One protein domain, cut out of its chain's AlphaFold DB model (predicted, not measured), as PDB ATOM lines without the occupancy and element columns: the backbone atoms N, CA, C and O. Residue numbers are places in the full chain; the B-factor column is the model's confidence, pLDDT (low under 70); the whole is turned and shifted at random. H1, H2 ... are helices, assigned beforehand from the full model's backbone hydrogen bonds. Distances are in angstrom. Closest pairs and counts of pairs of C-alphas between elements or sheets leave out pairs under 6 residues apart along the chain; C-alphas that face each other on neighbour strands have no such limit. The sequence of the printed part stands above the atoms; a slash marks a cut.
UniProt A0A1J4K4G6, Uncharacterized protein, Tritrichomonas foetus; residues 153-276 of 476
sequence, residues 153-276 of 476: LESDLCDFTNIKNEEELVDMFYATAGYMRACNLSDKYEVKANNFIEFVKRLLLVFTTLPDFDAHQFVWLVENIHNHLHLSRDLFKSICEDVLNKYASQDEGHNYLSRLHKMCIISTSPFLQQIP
ATOM      1  N   LEU A 153     150.598  20.123  40.808       93.44
ATOM      2  CA  LEU A 153     151.894  19.463  40.625       93.44
ATOM      3  C   LEU A 153     152.964  19.959  41.612       93.44
ATOM      4  O   LEU A 153     153.865  19.199  41.953       93.44
ATOM      5  N   GLU A 154     152.864  21.207  42.075       91.06
ATOM      6  CA  GLU A 154     153.733  21.790  43.110       91.06
ATOM      7  C   GLU A 154     153.316  21.420  44.543       91.06
ATOM      8  O   GLU A 154     154.040  21.721  45.490       91.06
ATOM      9  N   SER A 155     152.153  20.787  44.724       91.44
ATOM     10  CA  SER A 155     151.671  20.391  46.046       91.44
ATOM     11  C   SER A 155     152.402  19.164  46.595       91.44
ATOM     12  O   SER A 155     152.900  18.323  45.843       91.44
ATOM     13  N   ASP A 156     152.351  18.990  47.918       88.44
ATOM     14  CA  ASP A 156     152.905  17.816  48.611       88.44
ATOM     15  C   ASP A 156     152.271  16.483  48.156       88.44
ATOM     16  O   ASP A 156     152.814  15.412  48.416       88.44
ATOM     17  N   LEU A 157     151.130  16.523  47.451       89.69
ATOM     18  CA  LEU A 157     150.475  15.337  46.886       89.69
ATOM     19  C   LEU A 157     151.220  14.755  45.673       89.69
ATOM     20  O   LEU A 157     150.952  13.619  45.291       89.69
ATOM     21  N   CYS A 158     152.120  15.529  45.059       90.94
ATOM     22  CA  CYS A 158     152.888  15.160  43.866       90.94
ATOM     23  C   CYS A 158     154.407  15.134  44.130       90.94
ATOM     24  O   CYS A 158     155.207  15.320  43.207       90.94
ATOM     25  N   ASP A 159     154.826  14.926  45.383       90.19
ATOM     26  CA  ASP A 159     156.229  15.037  45.787       90.19
ATOM     27  C   ASP A 159     157.039  13.738  45.610       90.19
ATOM     28  O   ASP A 159     156.910  12.778  46.363       90.19
ATOM     29  N   PHE A 160     157.981  13.749  44.666       90.75
ATOM     30  CA  PHE A 160     158.890  12.629  44.393       90.75
ATOM     31  C   PHE A 160     160.165  12.584  45.256       90.75
ATOM     32  O   PHE A 160     161.022  11.732  45.008       90.75
ATOM     33  N   THR A 161     160.382  13.510  46.195       86.94
ATOM     34  CA  THR A 161     161.698  13.674  46.845       86.94
ATOM     35  C   THR A 161     162.110  12.518  47.755       86.94
ATOM     36  O   THR A 161     163.306  12.251  47.869       86.94
ATOM     37  N   ASN A 162     161.163  11.809  48.378       82.50
ATOM     38  CA  ASN A 162     161.452  10.794  49.399       82.50
ATOM     39  C   ASN A 162     160.705   9.470  49.189       82.50
ATOM     40  O   ASN A 162     160.356   8.817  50.171       82.50
ATOM     41  N   ILE A 163     160.489   9.066  47.932       87.00
ATOM     42  CA  ILE A 163     159.733   7.844  47.633       87.00
ATOM     43  C   ILE A 163     160.493   6.595  48.086       87.00
ATOM     44  O   ILE A 163     161.616   6.348  47.636       87.00
ATOM     45  N   LYS A 164     159.876   5.795  48.960       83.62
ATOM     46  CA  LYS A 164     160.467   4.564  49.517       83.62
ATOM     47  C   LYS A 164     159.754   3.286  49.106       83.62
ATOM     48  O   LYS A 164     160.359   2.219  49.185       83.62
ATOM     49  N   ASN A 165     158.485   3.371  48.727       89.31
ATOM     50  CA  ASN A 165     157.647   2.211  48.440       89.31
ATOM     51  C   ASN A 165     156.660   2.502  47.299       89.31
ATOM     52  O   ASN A 165     156.527   3.632  46.830       89.31
ATOM     53  N   GLU A 166     155.989   1.449  46.839       91.94
ATOM     54  CA  GLU A 166     155.005   1.521  45.755       91.94
ATOM     55  C   GLU A 166     153.698   2.205  46.175       91.94
ATOM     56  O   GLU A 166     153.043   2.818  45.332       91.94
ATOM     57  N   GLU A 167     153.326   2.132  47.458       92.06
ATOM     58  CA  GLU A 167     152.095   2.741  47.983       92.06
ATOM     59  C   GLU A 167     152.118   4.262  47.809       92.06
ATOM     60  O   GLU A 167     151.148   4.833  47.325       92.06
ATOM     61  N   GLU A 168     153.258   4.904  48.064       92.44
ATOM     62  CA  GLU A 168     153.436   6.349  47.875       92.44
ATOM     63  C   GLU A 168     153.214   6.777  46.410       92.44
ATOM     64  O   GLU A 168     152.594   7.806  46.142       92.44
ATOM     65  N   LEU A 169     153.654   5.970  45.436       94.56
ATOM     66  CA  LEU A 169     153.402   6.235  44.011       94.56
ATOM     67  C   LEU A 169     151.930   6.010  43.639       94.56
ATOM     68  O   LEU A 169     151.370   6.712  42.794       94.56
ATOM     69  N   VAL A 170     151.289   5.025  44.256       94.62
ATOM     70  CA  VAL A 170     149.868   4.735  44.043       94.62
ATOM     71  C   VAL A 170     148.994   5.834  44.641       94.62
ATOM     72  O   VAL A 170     148.009   6.230  44.018       94.62
ATOM     73  N   ASP A 171     149.387   6.397  45.778       94.44
ATOM     74  CA  ASP A 171     148.735   7.556  46.380       94.44
ATOM     75  C   ASP A 171     148.867   8.798  45.493       94.44
ATOM     76  O   ASP A 171     147.872   9.493  45.272       94.44
ATOM     77  N   MET A 172     150.034   9.031  44.879       95.81
ATOM     78  CA  MET A 172     150.193  10.088  43.867       95.81
ATOM     79  C   MET A 172     149.261   9.872  42.674       95.81
ATOM     80  O   MET A 172     148.636  10.820  42.186       95.81
ATOM     81  N   PHE A 173     149.118   8.627  42.207       96.62
ATOM     82  CA  PHE A 173     148.145   8.301  41.168       96.62
ATOM     83  C   PHE A 173     146.712   8.614  41.620       96.62
ATOM     84  O   PHE A 173     145.975   9.266  40.879       96.62
ATOM     85  N   TYR A 174     146.311   8.204  42.826       96.62
ATOM     86  CA  TYR A 174     144.972   8.479  43.350       96.62
ATOM     87  C   TYR A 174     144.706   9.971  43.533       96.62
ATOM     88  O   TYR A 174     143.614  10.429  43.188       96.62
ATOM     89  N   ALA A 175     145.687  10.740  44.008       95.44
ATOM     90  CA  ALA A 175     145.602  12.194  44.080       95.44
ATOM     91  C   ALA A 175     145.389  12.799  42.687       95.44
ATOM     92  O   ALA A 175     144.499  13.628  42.499       95.44
ATOM     93  N   THR A 176     146.132  12.317  41.688       95.56
ATOM     94  CA  THR A 176     146.032  12.778  40.294       95.56
ATOM     95  C   THR A 176     144.677  12.436  39.674       95.56
ATOM     96  O   THR A 176     144.008  13.300  39.109       95.56
ATOM     97  N   ALA A 177     144.216  11.194  39.820       95.19
ATOM     98  CA  ALA A 177     142.899  10.777  39.349       95.19
ATOM     99  C   ALA A 177     141.772  11.532  40.079       95.19
ATOM    100  O   ALA A 177     140.768  11.901  39.469       95.19
ATOM    101  N   GLY A 178     141.942  11.794  41.378       93.75
ATOM    102  CA  GLY A 178     141.036  12.609  42.183       93.75
ATOM    103  C   GLY A 178     140.956  14.050  41.682       93.75
ATOM    104  O   GLY A 178     139.854  14.567  41.511       93.75
ATOM    105  N   TYR A 179     142.102  14.657  41.372       93.50
ATOM    106  CA  TYR A 179     142.193  15.988  40.777       93.50
ATOM    107  C   TYR A 179     141.438  16.062  39.442       93.50
ATOM    108  O   TYR A 179     140.556  16.904  39.275       93.50
ATOM    109  N   MET A 180     141.676  15.117  38.529       92.12
ATOM    110  CA  MET A 180     140.989  15.091  37.230       92.12
ATOM    111  C   MET A 180     139.476  14.903  37.356       92.12
ATOM    112  O   MET A 180     138.702  15.569  36.666       92.12
ATOM    113  N   ARG A 181     139.034  14.043  38.281       90.25
ATOM    114  CA  ARG A 181     137.607  13.866  38.585       90.25
ATOM    115  C   ARG A 181     136.993  15.120  39.199       90.25
ATOM    116  O   ARG A 181     135.845  15.431  38.894       90.25
ATOM    117  N   ALA A 182     137.731  15.850  40.034       88.31
ATOM    118  CA  ALA A 182     137.260  17.101  40.625       88.31
ATOM    119  C   ALA A 182     137.044  18.196  39.568       88.31
ATOM    120  O   ALA A 182     136.106  18.981  39.698       88.31
ATOM    121  N   CYS A 183     137.848  18.203  38.501       89.88
ATOM    122  CA  CYS A 183     137.648  19.081  37.346       89.88
ATOM    123  C   CYS A 183     136.434  18.686  36.488       89.88
ATOM    124  O   CYS A 183     135.965  19.512  35.712       89.88
ATOM    125  N   ASN A 184     135.900  17.464  36.636       88.81
ATOM    126  CA  ASN A 184     134.760  16.942  35.875       88.81
ATOM    127  C   ASN A 184     134.975  17.005  34.348       88.81
ATOM    128  O   ASN A 184     134.104  17.447  33.594       88.81
ATOM    129  N   LEU A 185     136.170  16.598  33.907       90.75
ATOM    130  CA  LEU A 185     136.555  16.562  32.496       90.75
ATOM    131  C   LEU A 185     135.693  15.569  31.705       90.75
ATOM    132  O   LEU A 185     135.295  14.520  32.208       90.75
ATOM    133  N   SER A 186     135.432  15.892  30.440       89.44
ATOM    134  CA  SER A 186     134.746  14.990  29.510       89.44
ATOM    135  C   SER A 186     135.589  13.745  29.221       89.44
ATOM    136  O   SER A 186     136.791  13.858  29.003       89.44
ATOM    137  N   ASP A 187     134.959  12.576  29.069       86.25
ATOM    138  CA  ASP A 187     135.632  11.326  28.663       86.25
ATOM    139  C   ASP A 187     136.383  11.438  27.322       86.25
ATOM    140  O   ASP A 187     137.266  10.641  27.025       86.25
ATOM    141  N   LYS A 188     136.028  12.426  26.490       90.00
ATOM    142  CA  LYS A 188     136.687  12.704  25.199       90.00
ATOM    143  C   LYS A 188     137.816  13.728  25.293       90.00
ATOM    144  O   LYS A 188     138.444  14.017  24.277       90.00
ATOM    145  N   TYR A 189     138.003  14.345  26.454       92.12
ATOM    146  CA  TYR A 189     139.088  15.290  26.665       92.12
ATOM    147  C   TYR A 189     140.424  14.552  26.588       92.12
ATOM    148  O   TYR A 189     140.540  13.441  27.100       92.12
ATOM    149  N   GLU A 190     141.416  15.177  25.959       93.56
ATOM    150  CA  GLU A 190     142.787  14.676  25.903       93.56
ATOM    151  C   GLU A 190     143.732  15.729  26.474       93.56
ATOM    152  O   GLU A 190     143.779  16.867  25.993       93.56
ATOM    153  N   VAL A 191     144.510  15.343  27.484       93.25
ATOM    154  CA  VAL A 191     145.479  16.230  28.125       93.25
ATOM    155  C   VAL A 191     146.634  16.522  27.167       93.25
ATOM    156  O   VAL A 191     147.275  15.610  26.646       93.25
ATOM    157  N   LYS A 192     146.942  17.811  26.979       91.56
ATOM    158  CA  LYS A 192     148.065  18.290  26.147       91.56
ATOM    159  C   LYS A 192     149.188  18.955  26.945       91.56
ATOM    160  O   LYS A 192     150.172  19.405  26.365       91.56
ATOM    161  N   ALA A 193     149.033  19.062  28.261       92.44
ATOM    162  CA  ALA A 193     149.958  19.786  29.119       92.44
ATOM    163  C   ALA A 193     151.254  18.978  29.343       92.44
ATOM    164  O   ALA A 193     151.227  17.900  29.935       92.44
ATOM    165  N   ASN A 194     152.394  19.493  28.868       93.50
ATOM    166  CA  ASN A 194     153.677  18.772  28.899       93.50
ATOM    167  C   ASN A 194     154.168  18.462  30.320       93.50
ATOM    168  O   ASN A 194     154.700  17.385  30.558       93.50
ATOM    169  N   ASN A 195     153.972  19.377  31.267       93.50
ATOM    170  CA  ASN A 195     154.269  19.174  32.689       93.50
ATOM    171  C   ASN A 195     153.511  17.966  33.273       93.50
ATOM    172  O   ASN A 195     154.108  17.156  33.976       93.50
ATOM    173  N   PHE A 196     152.233  17.791  32.924       95.56
ATOM    174  CA  PHE A 196     151.443  16.626  33.334       95.56
ATOM    175  C   PHE A 196     151.928  15.332  32.672       95.56
ATOM    176  O   PHE A 196     152.049  14.293  33.317       95.56
ATOM    177  N   ILE A 197     152.244  15.392  31.379       95.50
ATOM    178  CA  ILE A 197     152.767  14.247  30.622       95.50
ATOM    179  C   ILE A 197     154.101  13.771  31.224       95.50
ATOM    180  O   ILE A 197     154.289  12.574  31.454       95.50
ATOM    181  N   GLU A 198     155.002  14.704  31.542       95.56
ATOM    182  CA  GLU A 198     156.272  14.416  32.218       95.56
ATOM    183  C   GLU A 198     156.064  13.885  33.641       95.56
ATOM    184  O   GLU A 198     156.774  12.968  34.054       95.56
ATOM    185  N   PHE A 199     155.064  14.386  34.372       96.25
ATOM    186  CA  PHE A 199     154.678  13.841  35.674       96.25
ATOM    187  C   PHE A 199     154.282  12.360  35.574       96.25
ATOM    188  O   PHE A 199     154.844  11.530  36.289       96.25
ATOM    189  N   VAL A 200     153.391  11.993  34.644       97.12
ATOM    190  CA  VAL A 200     152.963  10.592  34.459       97.12
ATOM    191  C   VAL A 200     154.136   9.704  34.036       97.12
ATOM    192  O   VAL A 200     154.303   8.592  34.542       97.12
ATOM    193  N   LYS A 201     154.997  10.200  33.141       96.69
ATOM    194  CA  LYS A 201     156.223   9.497  32.750       96.69
ATOM    195  C   LYS A 201     157.149   9.279  33.947       96.69
ATOM    196  O   LYS A 201     157.664   8.176  34.124       96.69
ATOM    197  N   ARG A 202     157.348  10.299  34.785       95.88
ATOM    198  CA  ARG A 202     158.163  10.211  36.002       95.88
ATOM    199  C   ARG A 202     157.580   9.214  36.998       95.88
ATOM    200  O   ARG A 202     158.348   8.423  37.534       95.88
ATOM    201  N   LEU A 203     156.261   9.203  37.180       96.56
ATOM    202  CA  LEU A 203     155.556   8.254  38.039       96.56
ATOM    203  C   LEU A 203     155.889   6.806  37.664       96.56
ATOM    204  O   LEU A 203     156.385   6.045  38.493       96.56
ATOM    205  N   LEU A 204     155.697   6.452  36.392       96.94
ATOM    206  CA  LEU A 204     155.980   5.106  35.892       96.94
ATOM    207  C   LEU A 204     157.471   4.757  35.951       96.94
ATOM    208  O   LEU A 204     157.828   3.630  36.292       96.94
ATOM    209  N   LEU A 205     158.352   5.713  35.641       94.94
ATOM    210  CA  LEU A 205     159.794   5.490  35.721       94.94
ATOM    211  C   LEU A 205     160.237   5.202  37.151       94.94
ATOM    212  O   LEU A 205     160.920   4.203  37.365       94.94
ATOM    213  N   VAL A 206     159.833   6.035  38.113       94.00
ATOM    214  CA  VAL A 206     160.216   5.854  39.516       94.00
ATOM    215  C   VAL A 206     159.703   4.512  40.035       94.00
ATOM    216  O   VAL A 206     160.475   3.787  40.656       94.00
ATOM    217  N   PHE A 207     158.479   4.117  39.662       94.94
ATOM    218  CA  PHE A 207     157.923   2.800  39.990       94.94
ATOM    219  C   PHE A 207     158.856   1.659  39.573       94.94
ATOM    220  O   PHE A 207     159.230   0.824  40.389       94.94
ATOM    221  N   THR A 208     159.315   1.665  38.319       92.19
ATOM    222  CA  THR A 208     160.219   0.619  37.806       92.19
ATOM    223  C   THR A 208     161.647   0.692  38.349       92.19
ATOM    224  O   THR A 208     162.416  -0.242  38.146       92.19
ATOM    225  N   THR A 209     162.034   1.790  39.005       89.69
ATOM    226  CA  THR A 209     163.345   1.912  39.668       89.69
ATOM    227  C   THR A 209     163.333   1.469  41.127       89.69
ATOM    228  O   THR A 209     164.405   1.349  41.719       89.69
ATOM    229  N   LEU A 210     162.154   1.240  41.718       89.50
ATOM    230  CA  LEU A 210     162.072   0.748  43.086       89.50
ATOM    231  C   LEU A 210     162.653  -0.674  43.174       89.50
ATOM    232  O   LEU A 210     162.391  -1.510  42.299       89.50
ATOM    233  N   PRO A 211     163.439  -0.969  44.223       82.50
ATOM    234  CA  PRO A 211     163.991  -2.299  44.419       82.50
ATOM    235  C   PRO A 211     162.854  -3.305  44.595       82.50
ATOM    236  O   PRO A 211     161.931  -3.080  45.370       82.50
ATOM    237  N   ASP A 212     162.934  -4.416  43.867       79.88
ATOM    238  CA  ASP A 212     161.975  -5.519  43.940       79.88
ATOM    239  C   ASP A 212     160.497  -5.161  43.694       79.88
ATOM    240  O   ASP A 212     159.633  -5.948  44.063       79.88
ATOM    241  N   PHE A 213     160.206  -4.095  42.930       91.38
ATOM    242  CA  PHE A 213     158.818  -3.670  42.687       91.38
ATOM    243  C   PHE A 213     157.870  -4.787  42.184       91.38
ATOM    244  O   PHE A 213     158.298  -5.653  41.402       91.38
ATOM    245  N   ASP A 214     156.588  -4.741  42.547       93.06
ATOM    246  CA  ASP A 214     155.569  -5.682  42.082       93.06
ATOM    247  C   ASP A 214     155.096  -5.356  40.656       93.06
ATOM    248  O   ASP A 214     154.484  -4.327  40.352       93.06
ATOM    249  N   ALA A 215     155.348  -6.293  39.743       94.44
ATOM    250  CA  ALA A 215     154.926  -6.179  38.356       94.44
ATOM    251  C   ALA A 215     153.396  -6.199  38.186       94.44
ATOM    252  O   ALA A 215     152.898  -5.600  37.233       94.44
ATOM    253  N   HIS A 216     152.640  -6.836  39.087       95.06
ATOM    254  CA  HIS A 216     151.174  -6.817  39.036       95.06
ATOM    255  C   HIS A 216     150.631  -5.433  39.374       95.06
ATOM    256  O   HIS A 216     149.733  -4.933  38.694       95.06
ATOM    257  N   GLN A 217     151.208  -4.792  40.391       95.25
ATOM    258  CA  GLN A 217     150.843  -3.441  40.790       95.25
ATOM    259  C   GLN A 217     151.231  -2.421  39.715       95.25
ATOM    260  O   GLN A 217     150.445  -1.525  39.407       95.25
ATOM    261  N   PHE A 218     152.370  -2.620  39.043       96.50
ATOM    262  CA  PHE A 218     152.736  -1.832  37.865       96.50
ATOM    263  C   PHE A 218     151.729  -1.991  36.712       96.50
ATOM    264  O   PHE A 218     151.297  -0.996  36.130       96.50
ATOM    265  N   VAL A 219     151.318  -3.224  36.387       96.50
ATOM    266  CA  VAL A 219     150.280  -3.484  35.369       96.50
ATOM    267  C   VAL A 219     148.979  -2.780  35.736       96.50
ATOM    268  O   VAL A 219     148.403  -2.082  34.901       96.50
ATOM    269  N   TRP A 220     148.541  -2.917  36.987       97.12
ATOM    270  CA  TRP A 220     147.363  -2.223  37.492       97.12
ATOM    271  C   TRP A 220     147.496  -0.708  37.308       97.12
ATOM    272  O   TRP A 220     146.578  -0.077  36.784       97.12
ATOM    273  N   LEU A 221     148.639  -0.125  37.669       96.94
ATOM    274  CA  LEU A 221     148.874   1.310  37.558       96.94
ATOM    275  C   LEU A 221     148.778   1.787  36.104       96.94
ATOM    276  O   LEU A 221     148.100   2.773  35.827       96.94
ATOM    277  N   VAL A 222     149.394   1.067  35.163       97.06
ATOM    278  CA  VAL A 222     149.339   1.398  33.730       97.06
ATOM    279  C   VAL A 222     147.903   1.375  33.201       97.06
ATOM    280  O   VAL A 222     147.488   2.318  32.525       97.06
ATOM    281  N   GLU A 223     147.129   0.338  33.524       96.31
ATOM    282  CA  GLU A 223     145.728   0.229  33.093       96.31
ATOM    283  C   GLU A 223     144.860   1.342  33.700       96.31
ATOM    284  O   GLU A 223     144.016   1.933  33.026       96.31
ATOM    285  N   ASN A 224     145.087   1.690  34.967       96.38
ATOM    286  CA  ASN A 224     144.347   2.765  35.622       96.38
ATOM    287  C   ASN A 224     144.724   4.147  35.077       96.38
ATOM    288  O   ASN A 224     143.842   4.986  34.896       96.38
ATOM    289  N   ILE A 225     145.994   4.375  34.740       96.38
ATOM    290  CA  ILE A 225     146.422   5.595  34.051       96.38
ATOM    291  C   ILE A 225     145.743   5.706  32.687       96.38
ATOM    292  O   ILE A 225     145.194   6.764  32.368       96.38
ATOM    293  N   HIS A 226     145.722   4.615  31.912       94.88
ATOM    294  CA  HIS A 226     145.065   4.587  30.607       94.88
ATOM    295  C   HIS A 226     143.584   4.983  30.696       94.88
ATOM    296  O   HIS A 226     143.103   5.743  29.858       94.88
ATOM    297  N   ASN A 227     142.884   4.500  31.726       92.81
ATOM    298  CA  ASN A 227     141.444   4.692  31.884       92.81
ATOM    299  C   ASN A 227     141.048   6.006  32.571       92.81
ATOM    300  O   ASN A 227     139.906   6.438  32.425       92.81
ATOM    301  N   HIS A 228     141.937   6.621  33.357       93.88
ATOM    302  CA  HIS A 228     141.560   7.734  34.236       93.88
ATOM    303  C   HIS A 228     142.319   9.035  34.004       93.88
ATOM    304  O   HIS A 228     141.849  10.065  34.480       93.88
ATOM    305  N   LEU A 229     143.458   9.024  33.298       94.81
ATOM    306  CA  LEU A 229     144.282  10.229  33.146       94.81
ATOM    307  C   LEU A 229     144.135  10.950  31.796       94.81
ATOM    308  O   LEU A 229     144.898  11.871  31.518       94.81
ATOM    309  N   HIS A 230     143.159  10.559  30.966       93.44
ATOM    310  CA  HIS A 230     142.809  11.237  29.705       93.44
ATOM    311  C   HIS A 230     144.019  11.527  28.788       93.44
ATOM    312  O   HIS A 230     144.082  12.552  28.107       93.44
ATOM    313  N   LEU A 231     145.016  10.640  28.776       93.56
ATOM    314  CA  LEU A 231     146.136  10.719  27.840       93.56
ATOM    315  C   LEU A 231     145.720  10.114  26.501       93.56
ATOM    316  O   LEU A 231     145.070   9.066  26.463       93.56
ATOM    317  N   SER A 232     146.145  10.729  25.395       93.69
ATOM    318  CA  SER A 232     145.925  10.124  24.081       93.69
ATOM    319  C   SER A 232     146.638   8.770  24.004       93.69
ATOM    320  O   SER A 232     147.736   8.574  24.539       93.69
ATOM    321  N   ARG A 233     146.003   7.802  23.336       92.56
ATOM    322  CA  ARG A 233     146.479   6.410  23.304       92.56
ATOM    323  C   ARG A 233     147.901   6.295  22.754       92.56
ATOM    324  O   ARG A 233     148.697   5.528  23.290       92.56
ATOM    325  N   ASP A 234     148.215   7.044  21.702       93.06
ATOM    326  CA  ASP A 234     149.525   6.988  21.049       93.06
ATOM    327  C   ASP A 234     150.618   7.631  21.909       93.06
ATOM    328  O   ASP A 234     151.719   7.089  22.015       93.06
ATOM    329  N   LEU A 235     150.298   8.729  22.602       94.12
ATOM    330  CA  LEU A 235     151.215   9.354  23.550       94.12
ATOM    331  C   LEU A 235     151.517   8.417  24.723       94.12
ATOM    332  O   LEU A 235     152.680   8.224  25.075       94.12
ATOM    333  N   PHE A 236     150.486   7.801  25.307       95.88
ATOM    334  CA  PHE A 236     150.685   6.914  26.449       95.88
ATOM    335  C   PHE A 236     151.478   5.656  26.071       95.88
ATOM    336  O   PHE A 236     152.361   5.242  26.821       95.88
ATOM    337  N   LYS A 237     151.267   5.109  24.864       95.56
ATOM    338  CA  LYS A 237     152.122   4.040  24.324       95.56
ATOM    339  C   LYS A 237     153.588   4.456  24.260       95.56
ATOM    340  O   LYS A 237     154.431   3.697  24.724       95.56
ATOM    341  N   SER A 238     153.890   5.651  23.750       95.00
ATOM    342  CA  SER A 238     155.268   6.157  23.680       95.00
ATOM    343  C   SER A 238     155.910   6.292  25.068       95.00
ATOM    344  O   SER A 238     157.065   5.911  25.247       95.00
ATOM    345  N   ILE A 239     155.158   6.754  26.074       95.88
ATOM    346  CA  ILE A 239     155.637   6.801  27.466       95.88
ATOM    347  C   ILE A 239     155.959   5.391  27.971       95.88
ATOM    348  O   ILE A 239     157.041   5.161  28.511       95.88
ATOM    349  N   CYS A 240     155.044   4.437  27.787       96.44
ATOM    350  CA  CYS A 240     155.258   3.055  28.205       96.44
ATOM    351  C   CYS A 240     156.443   2.405  27.473       96.44
ATOM    352  O   CYS A 240     157.216   1.692  28.104       96.44
ATOM    353  N   GLU A 241     156.636   2.669  26.178       95.12
ATOM    354  CA  GLU A 241     157.800   2.198  25.414       95.12
ATOM    355  C   GLU A 241     159.118   2.683  26.025       95.12
ATOM    356  O   GLU A 241     160.032   1.882  26.238       95.12
ATOM    357  N   ASP A 242     159.206   3.970  26.367       94.25
ATOM    358  CA  ASP A 242     160.379   4.545  27.027       94.25
ATOM    359  C   ASP A 242     160.651   3.890  28.389       94.25
ATOM    360  O   ASP A 242     161.801   3.576  28.714       94.25
ATOM    361  N   VAL A 243     159.600   3.678  29.190       94.88
ATOM    362  CA  VAL A 243     159.692   3.039  30.513       94.88
ATOM    363  C   VAL A 243     160.176   1.595  30.383       94.88
ATOM    364  O   VAL A 243     161.134   1.208  31.053       94.88
ATOM    365  N   LEU A 244     159.578   0.813  29.481       93.81
ATOM    366  CA  LEU A 244     159.942  -0.587  29.249       93.81
ATOM    367  C   LEU A 244     161.384  -0.729  28.761       93.81
ATOM    368  O   LEU A 244     162.114  -1.589  29.251       93.81
ATOM    369  N   ASN A 245     161.817   0.125  27.828       91.94
ATOM    370  CA  ASN A 245     163.191   0.121  27.332       91.94
ATOM    371  C   ASN A 245     164.193   0.454  28.439       91.94
ATOM    372  O   ASN A 245     165.209  -0.233  28.579       91.94
ATOM    373  N   LYS A 246     163.898   1.469  29.261       91.00
ATOM    374  CA  LYS A 246     164.744   1.821  30.404       91.00
ATOM    375  C   LYS A 246     164.827   0.673  31.400       91.00
ATOM    376  O   LYS A 246     165.942   0.260  31.712       91.00
ATOM    377  N   TYR A 247     163.694   0.111  31.815       89.62
ATOM    378  CA  TYR A 247     163.654  -1.020  32.741       89.62
ATOM    379  C   TYR A 247     164.432  -2.234  32.199       89.62
ATOM    380  O   TYR A 247     165.270  -2.813  32.888       89.62
ATOM    381  N   ALA A 248     164.264  -2.568  30.917       86.44
ATOM    382  CA  ALA A 248     165.001  -3.653  30.273       86.44
ATOM    383  C   ALA A 248     166.525  -3.445  30.268       86.44
ATOM    384  O   ALA A 248     167.283  -4.414  30.382       86.44
ATOM    385  N   SER A 249     166.959  -2.190  30.110       83.69
ATOM    386  CA  SER A 249     168.367  -1.796  29.999       83.69
ATOM    387  C   SER A 249     169.098  -1.636  31.334       83.69
ATOM    388  O   SER A 249     170.324  -1.554  31.324       83.69
ATOM    389  N   GLN A 250     168.385  -1.602  32.465       81.69
ATOM    390  CA  GLN A 250     169.006  -1.469  33.786       81.69
ATOM    391  C   GLN A 250     169.976  -2.626  34.049       81.69
ATOM    392  O   GLN A 250     169.685  -3.778  33.726       81.69
ATOM    393  N   ASP A 251     171.130  -2.345  34.640       69.06
ATOM    394  CA  ASP A 251     172.092  -3.381  35.014       69.06
ATOM    395  C   ASP A 251     171.789  -3.849  36.447       69.06
ATOM    396  O   ASP A 251     172.078  -3.142  37.406       69.06
ATOM    397  N   GLU A 252     171.143  -5.010  36.597       63.62
ATOM    398  CA  GLU A 252     170.864  -5.624  37.915       63.62
ATOM    399  C   GLU A 252     171.803  -6.819  38.186       63.62
ATOM    400  O   GLU A 252     171.504  -7.688  39.009       63.62
ATOM    401  N   GLY A 253     172.930  -6.924  37.471       65.00
ATOM    402  CA  GLY A 253     173.813  -8.086  37.570       65.00
ATOM    403  C   GLY A 253     173.145  -9.385  37.090       65.00
ATOM    404  O   GLY A 253     172.435  -9.402  36.088       65.00
ATOM    405  N   HIS A 254     173.374 -10.497  37.797       60.62
ATOM    406  CA  HIS A 254     172.967 -11.855  37.388       60.62
ATOM    407  C   HIS A 254     171.483 -12.214  37.652       60.62
ATOM    408  O   HIS A 254     171.120 -13.390  37.641       60.62
ATOM    409  N   ASN A 255     170.586 -11.249  37.906       79.56
ATOM    410  CA  ASN A 255     169.181 -11.540  38.252       79.56
ATOM    411  C   ASN A 255     168.212 -11.551  37.048       79.56
ATOM    412  O   ASN A 255     167.055 -11.132  37.139       79.56
ATOM    413  N   TYR A 256     168.664 -12.051  35.895       87.00
ATOM    414  CA  TYR A 256     167.874 -12.035  34.657       87.00
ATOM    415  C   TYR A 256     166.565 -12.833  34.746       87.00
ATOM    416  O   TYR A 256     165.589 -12.479  34.086       87.00
ATOM    417  N   LEU A 257     166.512 -13.891  35.565       90.12
ATOM    418  CA  LEU A 257     165.310 -14.719  35.716       90.12
ATOM    419  C   LEU A 257     164.174 -13.967  36.425       90.12
ATOM    420  O   LEU A 257     163.024 -14.068  36.003       90.12
ATOM    421  N   SER A 258     164.488 -13.198  37.475       90.19
ATOM    422  CA  SER A 258     163.495 -12.356  38.159       90.19
ATOM    423  C   SER A 258     162.954 -11.285  37.214       90.19
ATOM    424  O   SER A 258     161.743 -11.094  37.105       90.19
ATOM    425  N   ARG A 259     163.842 -10.655  36.437       90.00
ATOM    426  CA  ARG A 259     163.441  -9.680  35.423       90.00
ATOM    427  C   ARG A 259     162.556 -10.291  34.340       90.00
ATOM    428  O   ARG A 259     161.558  -9.685  33.963       90.00
ATOM    429  N   LEU A 260     162.898 -11.483  33.847       93.44
ATOM    430  CA  LEU A 260     162.065 -12.199  32.883       93.44
ATOM    431  C   LEU A 260     160.669 -12.453  33.459       93.44
ATOM    432  O   LEU A 260     159.686 -12.174  32.783       93.44
ATOM    433  N   HIS A 261     160.580 -12.910  34.713       94.12
ATOM    434  CA  HIS A 261     159.304 -13.126  35.398       94.12
ATOM    435  C   HIS A 261     158.456 -11.848  35.443       94.12
ATOM    436  O   HIS A 261     157.308 -11.866  35.002       94.12
ATOM    437  N   LYS A 262     159.039 -10.721  35.870       93.69
ATOM    438  CA  LYS A 262     158.352  -9.420  35.899       93.69
ATOM    439  C   LYS A 262     157.893  -8.977  34.511       93.69
ATOM    440  O   LYS A 262     156.752  -8.565  34.352       93.69
ATOM    441  N   MET A 263     158.734  -9.115  33.488       93.12
ATOM    442  CA  MET A 263     158.363  -8.778  32.108       93.12
ATOM    443  C   MET A 263     157.238  -9.671  31.564       93.12
ATOM    444  O   MET A 263     156.370  -9.193  30.834       93.12
ATOM    445  N   CYS A 264     157.214 -10.952  31.939       93.94
ATOM    446  CA  CYS A 264     156.112 -11.849  31.607       93.94
ATOM    447  C   CYS A 264     154.805 -11.425  32.300       93.94
ATOM    448  O   CYS A 264     153.768 -11.403  31.641       93.94
ATOM    449  N   ILE A 265     154.844 -10.992  33.567       95.62
ATOM    450  CA  ILE A 265     153.671 -10.420  34.258       95.62
ATOM    451  C   ILE A 265     153.207  -9.146  33.549       95.62
ATOM    452  O   ILE A 265     152.029  -9.014  33.232       95.62
ATOM    453  N   ILE A 266     154.130  -8.243  33.209       94.94
ATOM    454  CA  ILE A 266     153.837  -7.014  32.453       94.94
ATOM    455  C   ILE A 266     153.132  -7.336  31.126       94.94
ATOM    456  O   ILE A 266     152.208  -6.631  30.722       94.94
ATOM    457  N   SER A 267     153.496  -8.447  30.478       93.38
ATOM    458  CA  SER A 267     152.845  -8.900  29.244       93.38
ATOM    459  C   SER A 267     151.389  -9.351  29.388       93.38
ATOM    460  O   SER A 267     150.731  -9.563  28.373       93.38
ATOM    461  N   THR A 268     150.852  -9.466  30.605       92.56
ATOM    462  CA  THR A 268     149.432  -9.787  30.839       92.56
ATOM    463  C   THR A 268     148.496  -8.585  30.665       92.56
ATOM    464  O   THR A 268     147.298  -8.783  30.472       92.56
ATOM    465  N   SER A 269     149.025  -7.355  30.666       93.75
ATOM    466  CA  SER A 269     148.260  -6.119  30.439       93.75
ATOM    467  C   SER A 269     147.673  -6.058  29.016       93.75
ATOM    468  O   SER A 269     148.434  -6.054  28.039       93.75
ATOM    469  N   PRO A 270     146.338  -5.936  28.862       93.50
ATOM    470  CA  PRO A 270     145.700  -5.726  27.560       93.50
ATOM    471  C   PRO A 270     146.181  -4.471  26.823       93.50
ATOM    472  O   PRO A 270     146.216  -4.456  25.587       93.50
ATOM    473  N   PHE A 271     146.540  -3.410  27.551       93.50
ATOM    474  CA  PHE A 271     147.095  -2.201  26.955       93.50
ATOM    475  C   PHE A 271     148.528  -2.420  26.452       93.50
ATOM    476  O   PHE A 271     148.815  -2.172  25.276       93.50
ATOM    477  N   LEU A 272     149.420  -2.938  27.302       93.25
ATOM    478  CA  LEU A 272     150.843  -3.090  26.978       93.25
ATOM    479  C   LEU A 272     151.102  -4.148  25.899       93.25
ATOM    480  O   LEU A 272     152.055  -4.010  25.137       93.25
ATOM    481  N   GLN A 273     150.238  -5.157  25.748       92.19
ATOM    482  CA  GLN A 273     150.322  -6.123  24.640       92.19
ATOM    483  C   GLN A 273     150.252  -5.474  23.250       92.19
ATOM    484  O   GLN A 273     150.715  -6.046  22.264       92.19
ATOM    485  N   GLN A 274     149.682  -4.275  23.155       90.69
ATOM    486  CA  GLN A 274     149.566  -3.536  21.900       90.69
ATOM    487  C   GLN A 274     150.863  -2.811  21.522       90.69
ATOM    488  O   GLN A 274     150.920  -2.205  20.451       90.69
ATOM    489  N   ILE A 275     151.866  -2.828  22.404       92.81
ATOM    490  CA  ILE A 275     153.154  -2.164  22.237       92.81
ATOM    491  C   ILE A 275     154.159  -3.168  21.651       92.81
ATOM    492  O   ILE A 275     154.576  -4.099  22.346       92.81
ATOM    493  N   PRO A 276     154.611  -2.998  20.392       89.81
ATOM    494  CA  PRO A 276     155.495  -3.966  19.737       89.81
ATOM    495  C   PRO A 276     156.833  -4.172  20.461       89.81
ATOM    496  O   PRO A 276     157.377  -5.279  20.464       89.81
TER     497      PRO A 276
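What this domain is: This is residues 153 to 276 of the 476 residues of an uncharacterized protein of Tritrichomonas foetus (UniProt A0A1J4K4G6). Five helices make a compact two-layer slab: H1, H3 and H5 run roughly one way in one layer, and H2 and H4 run back roughly the other way in the second. H1, H2 and H3 form an up-and-down bundle; H4 packs on H2, while H5 packs on the first part of H3 and lies toward one end of the slab. The printed part has 124 residues, with five named helices in the order H1, H2, H3, H4, H5 and no named strand, and its class is all helix. The whole is compact, with a radius of gyration of the C-alphas of 14.6 A and spans of 47 by 33 by 21 A.

Where its parts are: Begin at Leu 153; residues 153 to 165 hold no named element, and then you reach H1, residues 166 to 183. Find C-alpha 166 at (155.005, 1.521, 45.755); from there H1 runs 26.1 A to C-alpha 183. H2, residues 194 to 209, is 22.2 A long, and H3, residues 215 to 228, is 19.7 A long. Find C-alpha 233 at (146.479, 6.410, 23.304), where H4, residues 233 to 249, sets out on its 24.3 A. H5, residues 256 to 266, ends at C-alpha 266 at (153.837, -7.014, 32.453).

How they stand to each other: Look first at the bundle of H1, H2 and H3, up and down in that each helix runs against the one before it. H1 and H2, a helical hairpin, only just touch, with 3 pairs of C-alphas within 8 A; the closest C-alphas are those of Glu 166 and Phe 207, 6.6 A apart. H2 and H3 are a helical hairpin at a shallow tilt of 14 degrees, closest at the C-alphas of Phe 207 and Phe 218, 7.3 A apart. H1 and H3 touch and run the same way at 8 degrees, closest at the C-alphas of Ala 177 and His 228, 6.1 A apart. Now go to H4: it touches H2 at a shallow tilt of 33 degrees, only just short of steep, with the C-alphas of Leu 205 and Val 243 closest at 5.8 A. H5 touches H3 at residues 215 to 219 alone, with the C-alphas of Ala 215 and Lys 262 closest at 5.3 A. H4 and H5 are near each other, and H1 is apart from both. In H1, H2, H3, H4 and H5 every O i to N i+4 pair is within hydrogen-bond range.

The domain as a whole: The C-alphas of Asn 184 and His 254, 47.9 A apart, are the two farthest apart. The printed part has no cut and no long link. Mean pLDDT of the printed part is 91.6; look for low confidence at residues 251 to 254, which are under 70.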